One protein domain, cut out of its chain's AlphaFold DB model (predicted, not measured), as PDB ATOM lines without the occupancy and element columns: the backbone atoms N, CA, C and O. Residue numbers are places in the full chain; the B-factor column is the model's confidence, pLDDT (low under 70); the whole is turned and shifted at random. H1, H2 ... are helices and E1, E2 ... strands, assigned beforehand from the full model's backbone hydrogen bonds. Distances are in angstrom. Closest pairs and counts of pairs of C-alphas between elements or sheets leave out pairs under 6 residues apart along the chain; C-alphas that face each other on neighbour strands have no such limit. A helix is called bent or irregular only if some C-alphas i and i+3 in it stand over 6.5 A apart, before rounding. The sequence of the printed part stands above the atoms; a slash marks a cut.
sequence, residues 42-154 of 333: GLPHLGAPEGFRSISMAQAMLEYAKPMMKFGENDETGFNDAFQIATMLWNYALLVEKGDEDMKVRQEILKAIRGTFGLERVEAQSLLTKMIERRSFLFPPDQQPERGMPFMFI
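What this domain is: This is residues 42 to 154 of the 333 residues of an uncharacterized protein of Deltaproteobacteria bacterium (UniProt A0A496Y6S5). H1 and H4 cross the long helix H2 steeply, H3 folds back along H2 as a hairpin, and a small antiparallel sheet, E1 and E2, caps one end beside the start of H1. The printed part has 113 residues, with four named helices and two strands in the order E1 H1 H2 H3 H4 E2; it is mostly helix and compact, radius of gyration of the C-alphas 14.9 A, spans 44 by 34 by 22 A.

Where its parts are: E1, residues 52 to 56, begins at C-alpha (20.430, 31.586, 45.887). H1 is residues 57 to 69, irregular, with C-alphas 64 and 67 7.5 A apart; H2 is residues 76 to 98, 33.7 A from first to last C-alpha; H3 is residues 103 to 117, 20.8 A; H4 is residues 121 to 138, 25.7 A; E2 is residues 151 to 154, and C-alpha 154 is at (18.210, 27.528, 43.239).

How they stand to each other: N 53 of E1 and O 154 of E2 are 2.9 A apart, within hydrogen-bond range. H1 touches H2, closest C-alphas Ala 65 and Ala 86, 5.4 A. H4 touches H2, closest C-alphas Ala 93 and Ile 132, 4.9 A. Every O i to N i+4 pair is within range in H3 and H4, 7 of 9 in H1, 18 of 19 in H2.

The domain as a whole: The printed part has no cut; the H4 to E2 link is long. Residues 72 to 76 are under pLDDT 70.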
ATOM      1  N   GLY A  42       8.635  30.547  56.522       76.56
ATOM      2  CA  GLY A  42       8.387  30.935  55.137       76.56
ATOM      3  C   GLY A  42       9.634  30.718  54.276       76.56
ATOM      4  O   GLY A  42      10.763  30.749  54.775       76.56
ATOM      5  N   LEU A  43       9.448  30.526  52.965       80.94
ATOM      6  CA  LEU A  43      10.543  30.369  51.994       80.94
ATOM      7  C   LEU A  43      11.769  31.291  52.213       80.94
ATOM      8  O   LEU A  43      12.896  30.783  52.132       80.94
ATOM      9  N   PRO A  44      11.627  32.609  52.482       78.94
ATOM     10  CA  PRO A  44      12.766  33.506  52.745       78.94
ATOM     11  C   PRO A  44      13.618  33.140  53.957       78.94
ATOM     12  O   PRO A  44      14.773  33.561  54.021       78.94
ATOM     13  N   HIS A  45      13.102  32.365  54.902       83.62
ATOM     14  CA  HIS A  45      13.778  32.061  56.166       83.62
ATOM     15  C   HIS A  45      14.366  30.651  56.211       83.62
ATOM     16  O   HIS A  45      14.898  30.241  57.234       83.62
ATOM     17  N   LEU A  46      14.339  29.926  55.088       85.12
ATOM     18  CA  LEU A  46      14.889  28.570  54.984       85.12
ATOM     19  C   LEU A  46      16.418  28.522  54.804       85.12
ATOM     20  O   LEU A  46      16.957  27.449  54.567       85.12
ATOM     21  N   GLY A  47      17.112  29.659  54.921       85.88
ATOM     22  CA  GLY A  47      18.578  29.703  54.983       85.88
ATOM     23  C   GLY A  47      19.304  29.633  53.637       85.88
ATOM     24  O   GLY A  47      20.451  29.201  53.603       85.88
ATOM     25  N   ALA A  48      18.665  30.046  52.536       90.69
ATOM     26  CA  ALA A  48      19.333  30.083  51.235       90.69
ATOM     27  C   ALA A  48      20.587  30.992  51.272       90.69
ATOM     28  O   ALA A  48      20.493  32.123  51.763       90.69
ATOM     29  N   PRO A  49      21.740  30.531  50.749       92.06
ATOM     30  CA  PRO A  49      22.969  31.315  50.703       92.06
ATOM     31  C   PRO A  49      22.857  32.496  49.731       92.06
ATOM     32  O   PRO A  49      21.957  32.563  48.888       92.06
ATOM     33  N   GLU A  50      23.791  33.445  49.827       90.00
ATOM     34  CA  GLU A  50      23.819  34.603  48.931       90.00
ATOM     35  C   GLU A  50      23.905  34.168  47.458       90.00
ATOM     36  O   GLU A  50      24.666  33.277  47.085       90.00
ATOM     37  N   GLY A  51      23.093  34.793  46.602       91.75
ATOM     38  CA  GLY A  51      22.970  34.410  45.193       91.75
ATOM     39  C   GLY A  51      22.038  33.221  44.940       91.75
ATOM     40  O   GLY A  51      21.833  32.862  43.779       91.75
ATOM     41  N   PHE A  52      21.425  32.653  45.981       94.44
ATOM     42  CA  PHE A  52      20.430  31.586  45.887       94.44
ATOM     43  C   PHE A  52      19.098  32.000  46.507       94.44
ATOM     44  O   PHE A  52      18.996  32.980  47.246       94.44
ATOM     45  N   ARG A  53      18.050  31.249  46.178       93.56
ATOM     46  CA  ARG A  53      16.720  31.393  46.771       93.56
ATOM     47  C   ARG A  53      16.106  30.030  47.067       93.56
ATOM     48  O   ARG A  53      16.394  29.051  46.374       93.56
ATOM     49  N   SER A  54      15.250  29.976  48.078       92.88
ATOM     50  CA  SER A  54      14.546  28.753  48.468       92.88
ATOM     51  C   SER A  54      13.363  28.498  47.550       92.88
ATOM     52  O   SER A  54      12.537  29.382  47.340       92.88
ATOM     53  N   ILE A  55      13.242  27.275  47.043       91.75
ATOM     54  CA  ILE A  55      12.106  26.862  46.219       91.75
ATOM     55  C   ILE A  55      11.625  25.465  46.589       91.75
ATOM     56  O   ILE A  55      12.379  24.634  47.096       91.75
ATOM     57  N   SER A  56      10.359  25.174  46.301       88.25
ATOM     58  CA  SER A  56       9.852  23.804  46.411       88.25
ATOM     59  C   SER A  56      10.411  22.904  45.301       88.25
ATOM     60  O   SER A  56      10.760  23.369  44.215       88.25
ATOM     61  N   MET A  57      10.407  21.586  45.528       87.50
ATOM     62  CA  MET A  57      10.806  20.591  44.516       87.50
ATOM     63  C   MET A  57      10.033  20.734  43.194       87.50
ATOM     64  O   MET A  57      10.584  20.546  42.112       87.50
ATOM     65  N   ALA A  58       8.741  21.073  43.270       87.06
ATOM     66  CA  ALA A  58       7.908  21.251  42.084       87.06
ATOM     67  C   ALA A  58       8.369  22.453  41.246       87.06
ATOM     68  O   ALA A  58       8.451  22.357  40.023       87.06
ATOM     69  N   GLN A  59       8.713  23.559  41.905       90.50
ATOM     70  CA  GLN A  59       9.250  24.745  41.243       90.50
ATOM     71  C   GLN A  59      10.647  24.479  40.683       90.50
ATOM     72  O   GLN A  59      10.934  24.916  39.575       90.50
ATOM     73  N   ALA A  60      11.477  23.706  41.389       92.56
ATOM     74  CA  ALA A  60      12.811  23.330  40.923       92.56
ATOM     75  C   ALA A  60      12.750  22.593  39.586       92.56
ATOM     76  O   ALA A  60      13.454  22.952  38.641       92.56
ATOM     77  N   MET A  61      11.838  21.623  39.477       92.38
ATOM     78  CA  MET A  61      11.630  20.893  38.232       92.38
ATOM     79  C   MET A  61      11.118  21.803  37.107       92.38
ATOM     80  O   MET A  61      11.571  21.679  35.973       92.38
ATOM     81  N   LEU A  62      10.208  22.739  37.397       90.19
ATOM     82  CA  LEU A  62       9.714  23.692  36.394       90.19
ATOM     83  C   LEU A  62      10.814  24.647  35.908       90.19
ATOM     84  O   LEU A  62      10.976  24.819  34.703       90.19
ATOM     85  N   GLU A  63      11.591  25.226  36.825       91.94
ATOM     86  CA  GLU A  63      12.727  26.114  36.530       91.94
ATOM     87  C   GLU A  63      13.812  25.416  35.707       91.94
ATOM     88  O   GLU A  63      14.352  25.971  34.739       91.94
ATOM     89  N   TYR A  64      14.099  24.165  36.058       95.00
ATOM     90  CA  TYR A  64      14.984  23.315  35.285       95.00
ATOM     91  C   TYR A  64      14.433  23.062  33.886       95.00
ATOM     92  O   TYR A  64      15.157  23.237  32.910       95.00
ATOM     93  N   ALA A  65      13.149  22.717  33.775       93.19
ATOM     94  CA  ALA A  65      12.528  22.322  32.520       93.19
ATOM     95  C   ALA A  65      12.287  23.476  31.529       93.19
ATOM     96  O   ALA A  65      12.032  23.204  30.354       93.19
ATOM     97  N   LYS A  66      12.398  24.748  31.953       90.25
ATOM     98  CA  LYS A  66      12.160  25.949  31.120       90.25
ATOM     99  C   LYS A  66      12.726  25.871  29.687       90.25
ATOM    100  O   LYS A  66      11.982  26.194  28.762       90.25
ATOM    101  N   PRO A  67      13.976  25.426  29.432       90.31
ATOM    102  CA  PRO A  67      14.509  25.349  28.068       90.31
ATOM    103  C   PRO A  67      13.762  24.372  27.155       90.31
ATOM    104  O   PRO A  67      13.719  24.591  25.949       90.31
ATOM    105  N   MET A  68      13.176  23.311  27.719       88.25
ATOM    106  CA  MET A  68      12.441  22.291  26.965       88.25
ATOM    107  C   MET A  68      10.987  22.683  26.704       88.25
ATOM    108  O   MET A  68      10.389  22.223  25.737       88.25
ATOM    109  N   MET A  69      10.421  23.567  27.527       83.50
ATOM    110  CA  MET A  69       9.030  24.008  27.374       83.50
ATOM    111  C   MET A  69       8.777  24.721  26.043       83.50
ATOM    112  O   MET A  69       7.680  24.620  25.505       83.50
ATOM    113  N   LYS A  70       9.816  25.336  25.461       80.12
ATOM    114  CA  LYS A  70       9.777  25.957  24.128       80.12
ATOM    115  C   LYS A  70       9.406  24.980  23.007       80.12
ATOM    116  O   LYS A  70       8.855  25.389  21.994       80.12
ATOM    117  N   PHE A  71       9.681  23.687  23.183       76.50
ATOM    118  CA  PHE A  71       9.330  22.658  22.200       76.50
ATOM    119  C   PHE A  71       7.878  22.166  22.343       76.50
ATOM    120  O   PHE A  71       7.359  21.527  21.433       76.50
ATOM    121  N   GLY A  72       7.210  22.474  23.462       66.44
ATOM    122  CA  GLY A  72       5.848  22.037  23.781       66.44
ATOM    123  C   GLY A  72       4.777  23.128  23.664       66.44
ATOM    124  O   GLY A  72       3.653  22.906  24.104       66.44
ATOM    125  N   GLU A  73       5.093  24.299  23.099       60.34
ATOM    126  CA  GLU A  73       4.233  25.501  23.148       60.34
ATOM    127  C   GLU A  73       2.863  25.356  22.449       60.34
ATOM    128  O   GLU A  73       1.968  26.169  22.682       60.34
ATOM    129  N   ASN A  74       2.656  24.319  21.626       56.34
ATOM    130  CA  ASN A  74       1.514  24.247  20.705       56.34
ATOM    131  C   ASN A  74       0.393  23.270  21.097       56.34
ATOM    132  O   ASN A  74      -0.728  23.428  20.607       56.34
ATOM    133  N   ASP A  75       0.636  22.303  21.987       65.38
ATOM    134  CA  ASP A  75      -0.432  21.527  22.615       65.38
ATOM    135  C   ASP A  75      -0.008  20.924  23.961       65.38
ATOM    136  O   ASP A  75       1.160  20.799  24.317       65.38
ATOM    137  N   GLU A  76      -1.007  20.565  24.756       66.31
ATOM    138  CA  GLU A  76      -0.805  20.129  26.128       66.31
ATOM    139  C   GLU A  76      -0.217  18.695  26.239       66.31
ATOM    140  O   GLU A  76       0.039  18.218  27.346       66.31
ATOM    141  N   THR A  77      -0.086  17.972  25.124       74.94
ATOM    142  CA  THR A  77       0.633  16.690  25.019       74.94
ATOM    143  C   THR A  77       2.126  16.983  24.940       74.94
ATOM    144  O   THR A  77       2.882  16.475  25.762       74.94
ATOM    145  N   GLY A  78       2.514  17.942  24.094       80.31
ATOM    146  CA  GLY A  78       3.889  18.434  23.992       80.31
ATOM    147  C   GLY A  78       4.449  18.957  25.317       80.31
ATOM    148  O   GLY A  78       5.599  18.683  25.647       80.31
ATOM    149  N   PHE A  79       3.634  19.635  26.138       82.06
ATOM    150  CA  PHE A  79       4.047  20.033  27.494       82.06
ATOM    151  C   PHE A  79       4.364  18.828  28.396       82.06
ATOM    152  O   PHE A  79       5.370  18.826  29.107       82.06
ATOM    153  N   ASN A  80       3.498  17.810  28.397       86.06
ATOM    154  CA  ASN A  80       3.690  16.627  29.235       86.06
ATOM    155  C   ASN A  80       4.926  15.839  28.793       86.06
ATOM    156  O   ASN A  80       5.716  15.437  29.647       86.06
ATOM    157  N   ASP A  81       5.121  15.677  27.486       87.81
ATOM    158  CA  ASP A  81       6.269  14.964  26.930       87.81
ATOM    159  C   ASP A  81       7.576  15.712  27.232       87.81
ATOM    160  O   ASP A  81       8.548  15.116  27.701       87.81
ATOM    161  N   ALA A  82       7.582  17.044  27.086       89.69
ATOM    162  CA  ALA A  82       8.726  17.876  27.460       89.69
ATOM    163  C   ALA A  82       9.069  17.750  28.953       89.69
ATOM    164  O   ALA A  82      10.242  17.659  29.320       89.69
ATOM    165  N   PHE A  83       8.060  17.705  29.826       90.50
ATOM    166  CA  PHE A  83       8.258  17.539  31.266       90.50
ATOM    167  C   PHE A  83       8.748  16.131  31.643       90.50
ATOM    168  O   PHE A  83       9.563  15.979  32.560       90.50
ATOM    169  N   GLN A  84       8.296  15.091  30.936       91.88
ATOM    170  CA  GLN A  84       8.810  13.730  31.112       91.88
ATOM    171  C   GLN A  84      10.292  13.654  30.742       91.88
ATOM    172  O   GLN A  84      11.096  13.175  31.544       91.88
ATOM    173  N   ILE A  85      10.674  14.210  29.589       93.62
ATOM    174  CA  ILE A  85      12.079  14.297  29.171       93.62
ATOM    175  C   ILE A  85      12.900  15.093  30.191       93.62
ATOM    176  O   ILE A  85      13.992  14.663  30.563       93.62
ATOM    177  N   ALA A  86      12.364  16.202  30.707       94.75
ATOM    178  CA  ALA A  86      13.015  16.978  31.758       94.75
ATOM    179  C   ALA A  86      13.299  16.139  33.007       94.75
ATOM    180  O   ALA A  86      14.397  16.188  33.553       94.75
ATOM    181  N   THR A  87      12.331  15.326  33.426       94.44
ATOM    182  CA  THR A  87      12.475  14.442  34.587       94.44
ATOM    183  C   THR A  87      13.553  13.382  34.347       94.44
ATOM    184  O   THR A  87      14.391  13.147  35.219       94.44
ATOM    185  N   MET A  88      13.586  12.775  33.153       95.44
ATOM    186  CA  MET A  88      14.636  11.816  32.785       95.44
ATOM    187  C   MET A  88      16.024  12.468  32.803       95.44
ATOM    188  O   MET A  88      16.957  11.915  33.380       95.44
ATOM    189  N   LEU A  89      16.153  13.668  32.226       96.44
ATOM    190  CA  LEU A  89      17.405  14.424  32.206       96.44
ATOM    191  C   LEU A  89      17.856  14.850  33.602       96.44
ATOM    192  O   LEU A  89      19.044  14.781  33.887       96.44
ATOM    193  N   TRP A  90      16.938  15.278  34.472       96.25
ATOM    194  CA  TRP A  90      17.249  15.605  35.867       96.25
ATOM    195  C   TRP A  90      17.857  14.398  36.593       96.25
ATOM    196  O   TRP A  90      18.908  14.506  37.222       96.25
ATOM    197  N   ASN A  91      17.222  13.229  36.462       95.00
ATOM    198  CA  ASN A  91      17.700  11.991  37.076       95.00
ATOM    199  C   ASN A  91      19.040  11.536  36.490       95.00
ATOM    200  O   ASN A  91      19.924  11.124  37.235       95.00
ATOM    201  N   TYR A  92      19.225  11.657  35.175       96.62
ATOM    202  CA  TYR A  92      20.505  11.345  34.545       96.62
ATOM    203  C   TYR A  92      21.613  12.314  34.975       96.62
ATOM    204  O   TYR A  92      22.713  11.874  35.283       96.62
ATOM    205  N   ALA A  93      21.323  13.612  35.105       95.31
ATOM    206  CA  ALA A  93      22.280  14.586  35.630       95.31
ATOM    207  C   ALA A  93      22.706  14.267  37.079       95.31
ATOM    208  O   ALA A  93      23.857  14.489  37.441       95.31
ATOM    209  N   LEU A  94      21.809  13.711  37.906       92.75
ATOM    210  CA  LEU A  94      22.152  13.199  39.243       92.75
ATOM    211  C   LEU A  94      23.099  11.995  39.204       92.75
ATOM    212  O   LEU A  94      23.930  11.869  40.101       92.75
ATOM    213  N   LEU A  95      22.973  11.117  38.208       93.69
ATOM    214  CA  LEU A  95      23.890   9.988  38.017       93.69
ATOM    215  C   LEU A  95      25.265  10.466  37.552       93.69
ATOM    216  O   LEU A  95      26.275  10.067  38.125       93.69
ATOM    217  N   VAL A  96      25.298  11.374  36.572       92.69
ATOM    218  CA  VAL A  96      26.542  11.963  36.055       92.69
ATOM    219  C   VAL A  96      27.328  12.649  37.173       92.69
ATOM    220  O   VAL A  96      28.525  12.421  37.302       92.69
ATOM    221  N   GLU A  97      26.666  13.419  38.039       88.94
ATOM    222  CA  GLU A  97      27.335  14.059  39.180       88.94
ATOM    223  C   GLU A  97      27.907  13.078  40.212       88.94
ATOM    224  O   GLU A  97      28.844  13.427  40.926       88.94
ATOM    225  N   LYS A  98      27.359  11.863  40.308       89.81
ATOM    226  CA  LYS A  98      27.877  10.807  41.189       89.81
ATOM    227  C   LYS A  98      28.976   9.966  40.538       89.81
ATOM    228  O   LYS A  98      29.582   9.155  41.227       89.81
ATOM    229  N   GLY A  99      29.229  10.151  39.242       90.62
ATOM    230  CA  GLY A  99      30.099   9.273  38.458       90.62
ATOM    231  C   GLY A  99      29.456   7.931  38.085       90.62
ATOM    232  O   GLY A  99      30.154   7.048  37.599       90.62
ATOM    233  N   ASP A 100      28.139   7.786  38.265       93.25
ATOM    234  CA  ASP A 100      27.374   6.553  38.024       93.25
ATOM    235  C   ASP A 100      26.663   6.589  36.654       93.25
ATOM    236  O   ASP A 100      25.490   6.229  36.523       93.25
ATOM    237  N   GLU A 101      27.326   7.111  35.621       90.06
ATOM    238  CA  GLU A 101      26.689   7.305  34.317       90.06
ATOM    239  C   GLU A 101      26.356   5.980  33.606       90.06
ATOM    240  O   GLU A 101      27.213   5.134  33.361       90.06
ATOM    241  N   ASP A 102      25.088   5.819  33.208       91.56
ATOM    242  CA  ASP A 102      24.628   4.659  32.441       91.56
ATOM    243  C   ASP A 102      24.441   5.023  30.959       91.56
ATOM    244  O   ASP A 102      23.582   5.829  30.578       91.56
ATOM    245  N   MET A 103      25.242   4.390  30.097       92.31
ATOM    246  CA  MET A 103      25.192   4.586  28.647       92.31
ATOM    247  C   MET A 103      23.871   4.143  28.010       92.31
ATOM    248  O   MET A 103      23.473   4.724  26.997       92.31
ATOM    249  N   LYS A 104      23.169   3.154  28.575       93.50
ATOM    250  CA  LYS A 104      21.838   2.740  28.103       93.50
ATOM    251  C   LYS A 104      20.815   3.828  28.392       93.50
ATOM    252  O   LYS A 104      20.135   4.272  27.470       93.50
ATOM    253  N   VAL A 105      20.793   4.339  29.626       93.06
ATOM    254  CA  VAL A 105      19.911   5.452  30.025       93.06
ATOM    255  C   VAL A 105      20.183   6.685  29.163       93.06
ATOM    256  O   VAL A 105      19.254   7.310  28.649       93.06
ATOM    257  N   ARG A 106      21.459   7.002  28.911       95.25
ATOM    258  CA  ARG A 106      21.851   8.087  28.000       95.25
ATOM    259  C   ARG A 106      21.254   7.910  26.601       95.25
ATOM    260  O   ARG A 106      20.722   8.865  26.034       95.25
ATOM    261  N   GLN A 107      21.352   6.712  26.025       95.25
ATOM    262  CA  GLN A 107      20.817   6.423  24.690       95.25
ATOM    263  C   GLN A 107      19.286   6.495  24.647       95.25
ATOM    264  O   GLN A 107      18.734   7.013  23.675       95.25
ATOM    265  N   GLU A 108      18.602   6.033  25.694       95.69
ATOM    266  CA  GLU A 108      17.145   6.144  25.826       95.69
ATOM    267  C   GLU A 108      16.691   7.604  25.876       95.69
ATOM    268  O   GLU A 108      15.776   7.985  25.144       95.69
ATOM    269  N   ILE A 109      17.378   8.445  26.655       95.19
ATOM    270  CA  ILE A 109      17.098   9.885  26.723       95.19
ATOM    271  C   ILE A 109      17.319  10.544  25.362       95.19
ATOM    272  O   ILE A 109      16.462  11.292  24.898       95.19
ATOM    273  N   LEU A 110      18.433  10.252  24.684       96.12
ATOM    274  CA  LEU A 110      18.697  10.797  23.348       96.12
ATOM    275  C   LEU A 110      17.627  10.366  22.340       96.12
ATOM    276  O   LEU A 110      17.210  11.170  21.507       96.12
ATOM    277  N   LYS A 111      17.155   9.118  22.412       95.25
ATOM    278  CA  LYS A 111      16.053   8.634  21.574       95.25
ATOM    279  C   LYS A 111      14.754   9.387  21.875       95.25
ATOM    280  O   LYS A 111      14.079   9.787  20.930       95.25
ATOM    281  N   ALA A 112      14.435   9.614  23.150       93.69
ATOM    282  CA  ALA A 112      13.254  10.367  23.570       93.69
ATOM    283  C   ALA A 112      13.312  11.830  23.102       93.69
ATOM    284  O   ALA A 112      12.383  12.295  22.452       93.69
ATOM    285  N   ILE A 113      14.436  12.522  23.323       93.75
ATOM    286  CA  ILE A 113      14.665  13.902  22.859       93.75
ATOM    287  C   ILE A 113      14.426  14.021  21.353       93.75
ATOM    288  O   ILE A 113      13.689  14.899  20.907       93.75
ATOM    289  N   ARG A 114      15.028  13.128  20.560       94.19
ATOM    290  CA  ARG A 114      14.878  13.143  19.099       94.19
ATOM    291  C   ARG A 114      13.441  12.865  18.673       94.19
ATOM    292  O   ARG A 114      12.934  13.543  17.788       94.19
ATOM    293  N   GLY A 115      12.794  11.881  19.299       90.25
ATOM    294  CA  GLY A 115      11.421  11.496  18.981       90.25
ATOM    295  C   GLY A 115      10.402  12.588  19.303       90.25
ATOM    296  O   GLY A 115       9.516  12.844  18.495       90.25
ATOM    297  N   THR A 116      10.542  13.251  20.451       89.69
ATOM    298  CA  THR A 116       9.582  14.260  20.917       89.69
ATOM    299  C   THR A 116       9.837  15.637  20.316       89.69
ATOM    300  O   THR A 116       8.888  16.322  19.951       89.69
ATOM    301  N   PHE A 117      11.097  16.068  20.207       89.56
ATOM    302  CA  PHE A 117      11.430  17.426  19.755       89.56
ATOM    303  C   PHE A 117      11.837  17.504  18.280       89.56
ATOM    304  O   PHE A 117      12.108  18.595  17.789       89.56
ATOM    305  N   GLY A 118      11.902  16.371  17.571       89.00
ATOM    306  CA  GLY A 118      12.292  16.333  16.158       89.00
ATOM    307  C   GLY A 118      13.731  16.788  15.902       89.00
ATOM    308  O   GLY A 118      14.038  17.235  14.805       89.00
ATOM    309  N   LEU A 119      14.594  16.711  16.920       91.25
ATOM    310  CA  LEU A 119      15.976  17.183  16.845       91.25
ATOM    311  C   LEU A 119      16.886  16.179  16.135       91.25
ATOM    312  O   LEU A 119      16.765  14.958  16.306       91.25
ATOM    313  N   GLU A 120      17.875  16.702  15.416       94.12
ATOM    314  CA  GLU A 120      18.936  15.885  14.839       94.12
ATOM    315  C   GLU A 120      19.882  15.341  15.917       94.12
ATOM    316  O   GLU A 120      19.924  15.806  17.058       94.12
ATOM    317  N   ARG A 121      20.684  14.325  15.573       92.75
ATOM    318  CA  ARG A 121      21.567  13.645  16.546       92.75
ATOM    319  C   ARG A 121      22.499  14.613  17.289       92.75
ATOM    320  O   ARG A 121      22.690  14.461  18.494       92.75
ATOM    321  N   VAL A 122      23.084  15.574  16.574       95.06
ATOM    322  CA  VAL A 122      24.014  16.564  17.148       95.06
ATOM    323  C   VAL A 122      23.274  17.537  18.066       95.06
ATOM    324  O   VAL A 122      23.741  17.826  19.164       95.06
ATOM    325  N   GLU A 123      22.089  17.988  17.660       94.31
ATOM    326  CA  GLU A 123      21.255  18.908  18.437       94.31
ATOM    327  C   GLU A 123      20.729  18.252  19.716       94.31
ATOM    328  O   GLU A 123      20.804  18.844  20.790       94.31
ATOM    329  N   ALA A 124      20.273  17.000  19.632       94.44
ATOM    330  CA  ALA A 124      19.831  16.227  20.787       94.44
ATOM    331  C   ALA A 124      20.968  16.001  21.796       94.44
ATOM    332  O   ALA A 124      20.758  16.096  23.006       94.44
ATOM    333  N   GLN A 125      22.184  15.742  21.306       95.75
ATOM    334  CA  GLN A 125      23.367  15.606  22.152       95.75
ATOM    335  C   GLN A 125      23.754  16.938  22.809       95.75
ATOM    336  O   GLN A 125      24.078  16.952  23.995       95.75
ATOM    337  N   SER A 126      23.676  18.043  22.067       95.81
ATOM    338  CA  SER A 126      23.896  19.393  22.598       95.81
ATOM    339  C   SER A 126      22.878  19.742  23.687       95.81
ATOM    340  O   SER A 126      23.255  20.206  24.762       95.81
ATOM    341  N   LEU A 127      21.594  19.432  23.465       95.12
ATOM    342  CA  LEU A 127      20.546  19.634  24.463       95.12
ATOM    343  C   LEU A 127      20.797  18.798  25.724       95.12
ATOM    344  O   LEU A 127      20.703  19.339  26.822       95.12
ATOM    345  N   LEU A 128      21.152  17.516  25.589       96.00
ATOM    346  CA  LEU A 128      21.474  16.657  26.732       96.00
ATOM    347  C   LEU A 128      22.615  17.247  27.573       96.00
ATOM    348  O   LEU A 128      22.452  17.403  28.782       96.00
ATOM    349  N   THR A 129      23.727  17.628  26.939       96.38
ATOM    350  CA  THR A 129      24.875  18.236  27.633       96.38
ATOM    351  C   THR A 129      24.474  19.534  28.333       96.38
ATOM    352  O   THR A 129      24.693  19.679  29.533       96.38
ATOM    353  N   LYS A 130      23.782  20.430  27.619       96.06
ATOM    354  CA  LYS A 130      23.303  21.705  28.166       96.06
ATOM    355  C   LYS A 130      22.400  21.518  29.384       96.06
ATOM    356  O   LYS A 130      22.449  22.312  30.319       96.06
ATOM    357  N   MET A 131      21.542  20.501  29.369       96.44
ATOM    358  CA  MET A 131      20.624  20.239  30.475       96.44
ATOM    359  C   MET A 131      21.350  19.662  31.697       96.44
ATOM    360  O   MET A 131      21.052  20.080  32.813       96.44
ATOM    361  N   ILE A 132      22.353  18.801  31.504       95.94
ATOM    362  CA  ILE A 132      23.221  18.326  32.597       95.94
ATOM    363  C   ILE A 132      23.954  19.507  33.244       95.94
ATOM    364  O   ILE A 132      23.849  19.705  34.454       95.94
ATOM    365  N   GLU A 133      24.606  20.348  32.437       96.06
ATOM    366  CA  GLU A 133      25.305  21.551  32.912       96.06
ATOM    367  C   GLU A 133      24.355  22.515  33.634       96.06
ATOM    368  O   GLU A 133      24.672  23.023  34.711       96.06
ATOM    369  N   ARG A 134      23.149  22.728  33.086       95.81
ATOM    370  CA  ARG A 134      22.121  23.572  33.710       95.81
ATOM    371  C   ARG A 134      21.744  23.065  35.096       95.81
ATOM    372  O   ARG A 134      21.552  23.888  35.989       95.81
ATOM    373  N   ARG A 135      21.623  21.750  35.296       95.44
ATOM    374  CA  ARG A 135      21.270  21.192  36.607       95.44
ATOM    375  C   ARG A 135      22.336  21.544  37.640       95.44
ATOM    376  O   ARG A 135      21.984  22.063  38.694       95.44
ATOM    377  N   SER A 136      23.607  21.293  37.331       93.88
ATOM    378  CA  SER A 136      24.719  21.548  38.257       93.88
ATOM    379  C   SER A 136      24.924  23.045  38.504       93.88
ATOM    380  O   SER A 136      25.241  23.457  39.616       93.88
ATOM    381  N   PHE A 137      24.677  23.884  37.493       95.44
ATOM    382  CA  PHE A 137      24.704  25.338  37.637       95.44
ATOM    383  C   PHE A 137      23.587  25.864  38.552       95.44
ATOM    384  O   PHE A 137      23.858  26.676  39.442       95.44
ATOM    385  N   LEU A 138      22.343  25.424  38.335       96.25
ATOM    386  CA  LEU A 138      21.176  25.886  39.095       96.25
ATOM    387  C   LEU A 138      21.117  25.313  40.512       96.25
ATOM    388  O   LEU A 138      20.723  26.031  41.431       96.25
ATOM    389  N   PHE A 139      21.494  24.043  40.672       95.94
ATOM    390  CA  PHE A 139      21.372  23.260  41.906       95.94
ATOM    391  C   PHE A 139      22.719  22.642  42.310       95.94
ATOM    392  O   PHE A 139      22.841  21.412  42.362       95.94
ATOM    393  N   PRO A 140      23.740  23.475  42.576       94.56
ATOM    394  CA  PRO A 140      25.068  23.001  42.929       94.56
ATOM    395  C   PRO A 140      25.008  22.206  44.248       94.56
ATOM    396  O   PRO A 140      24.381  22.684  45.203       94.56
ATOM    397  N   PRO A 141      25.595  20.990  44.310       91.44
ATOM    398  CA  PRO A 141      25.451  20.081  45.452       91.44
ATOM    399  C   PRO A 141      25.941  20.641  46.788       91.44
ATOM    400  O   PRO A 141      25.349  20.347  47.821       91.44
ATOM    401  N   ASP A 142      26.997  21.451  46.765       92.56
ATOM    402  CA  ASP A 142      27.628  22.079  47.931       92.56
ATOM    403  C   ASP A 142      26.774  23.187  48.559       92.56
ATOM    404  O   ASP A 142      26.986  23.545  49.713       92.56
ATOM    405  N   GLN A 143      25.795  23.706  47.817       94.50
ATOM    406  CA  GLN A 143      24.867  24.721  48.306       94.50
ATOM    407  C   GLN A 143      23.514  24.127  48.694       94.50
ATOM    408  O   GLN A 143      22.657  24.870  49.144       94.50
ATOM    409  N   GLN A 144      23.245  22.838  48.472       94.31
ATOM    410  CA  GLN A 144      21.920  22.291  48.771       94.31
ATOM    411  C   GLN A 144      21.694  22.135  50.282       94.31
ATOM    412  O   GLN A 144      22.644  21.879  51.022       94.31
ATOM    413  N   PRO A 145      20.436  22.252  50.748       91.62
ATOM    414  CA  PRO A 145      20.109  21.967  52.138       91.62
ATOM    415  C   PRO A 145      20.384  20.498  52.490       91.62
ATOM    416  O   PRO A 145      20.598  19.648  51.618       91.62
ATOM    417  N   GLU A 146      20.331  20.189  53.787       87.31
ATOM    418  CA  GLU A 146      20.464  18.819  54.280       87.31
ATOM    419  C   GLU A 146      19.516  17.848  53.558       87.31
ATOM    420  O   GLU A 146      18.392  18.182  53.161       87.31
ATOM    421  N   ARG A 147      19.975  16.604  53.377       82.06
ATOM    422  CA  ARG A 147      19.192  15.583  52.676       82.06
ATOM    423  C   ARG A 147      17.860  15.345  53.387       82.06
ATOM    424  O   ARG A 147      17.821  15.134  54.592       82.06
ATOM    425  N   GLY A 148      16.780  15.297  52.607       79.00
ATOM    426  CA  GLY A 148      15.425  15.050  53.110       79.00
ATOM    427  C   GLY A 148      14.601  16.316  53.356       79.00
ATOM    428  O   GLY A 148      13.405  16.209  53.624       79.00
ATOM    429  N   MET A 149      15.191  17.505  53.201       84.38
ATOM    430  CA  MET A 149      14.445  18.759  53.272       84.38
ATOM    431  C   MET A 149      13.423  18.881  52.124       84.38
ATOM    432  O   MET A 149      13.719  18.514  50.985       84.38
ATOM    433  N   PRO A 150      12.212  19.425  52.371       83.69
ATOM    434  CA  PRO A 150      11.148  19.530  51.364       83.69
ATOM    435  C   PRO A 150      11.339  20.704  50.378       83.69
ATOM    436  O   PRO A 150      10.388  21.117  49.706       83.69
ATOM    437  N   PHE A 151      12.540  21.275  50.313       89.88
ATOM    438  CA  PHE A 151      12.901  22.437  49.505       89.88
ATOM    439  C   PHE A 151      14.327  22.292  48.961       89.88
ATOM    440  O   PHE A 151      15.108  21.476  49.442       89.88
ATOM    441  N   MET A 152      14.649  23.099  47.955       93.50
ATOM    442  CA  MET A 152      15.980  23.210  47.356       93.50
ATOM    443  C   MET A 152      16.406  24.670  47.308       93.50
ATOM    444  O   MET A 152      15.561  25.571  47.338       93.50
ATOM    445  N   PHE A 153      17.707  24.901  47.164       95.44
ATOM    446  CA  PHE A 153      18.226  26.221  46.827       95.44
ATOM    447  C   PHE A 153      18.540  26.274  45.338       95.44
ATOM    448  O   PHE A 153      19.291  25.445  44.821       95.44
ATOM    449  N   ILE A 154      17.947  27.248  44.651       94.88
ATOM    450  CA  ILE A 154      18.210  27.528  43.239       94.88
ATOM    451  C   ILE A 154      19.033  28.803  43.111       94.88
ATOM    452  O   ILE A 154      18.773  29.791  43.803       94.88
TER     453      ILE A 154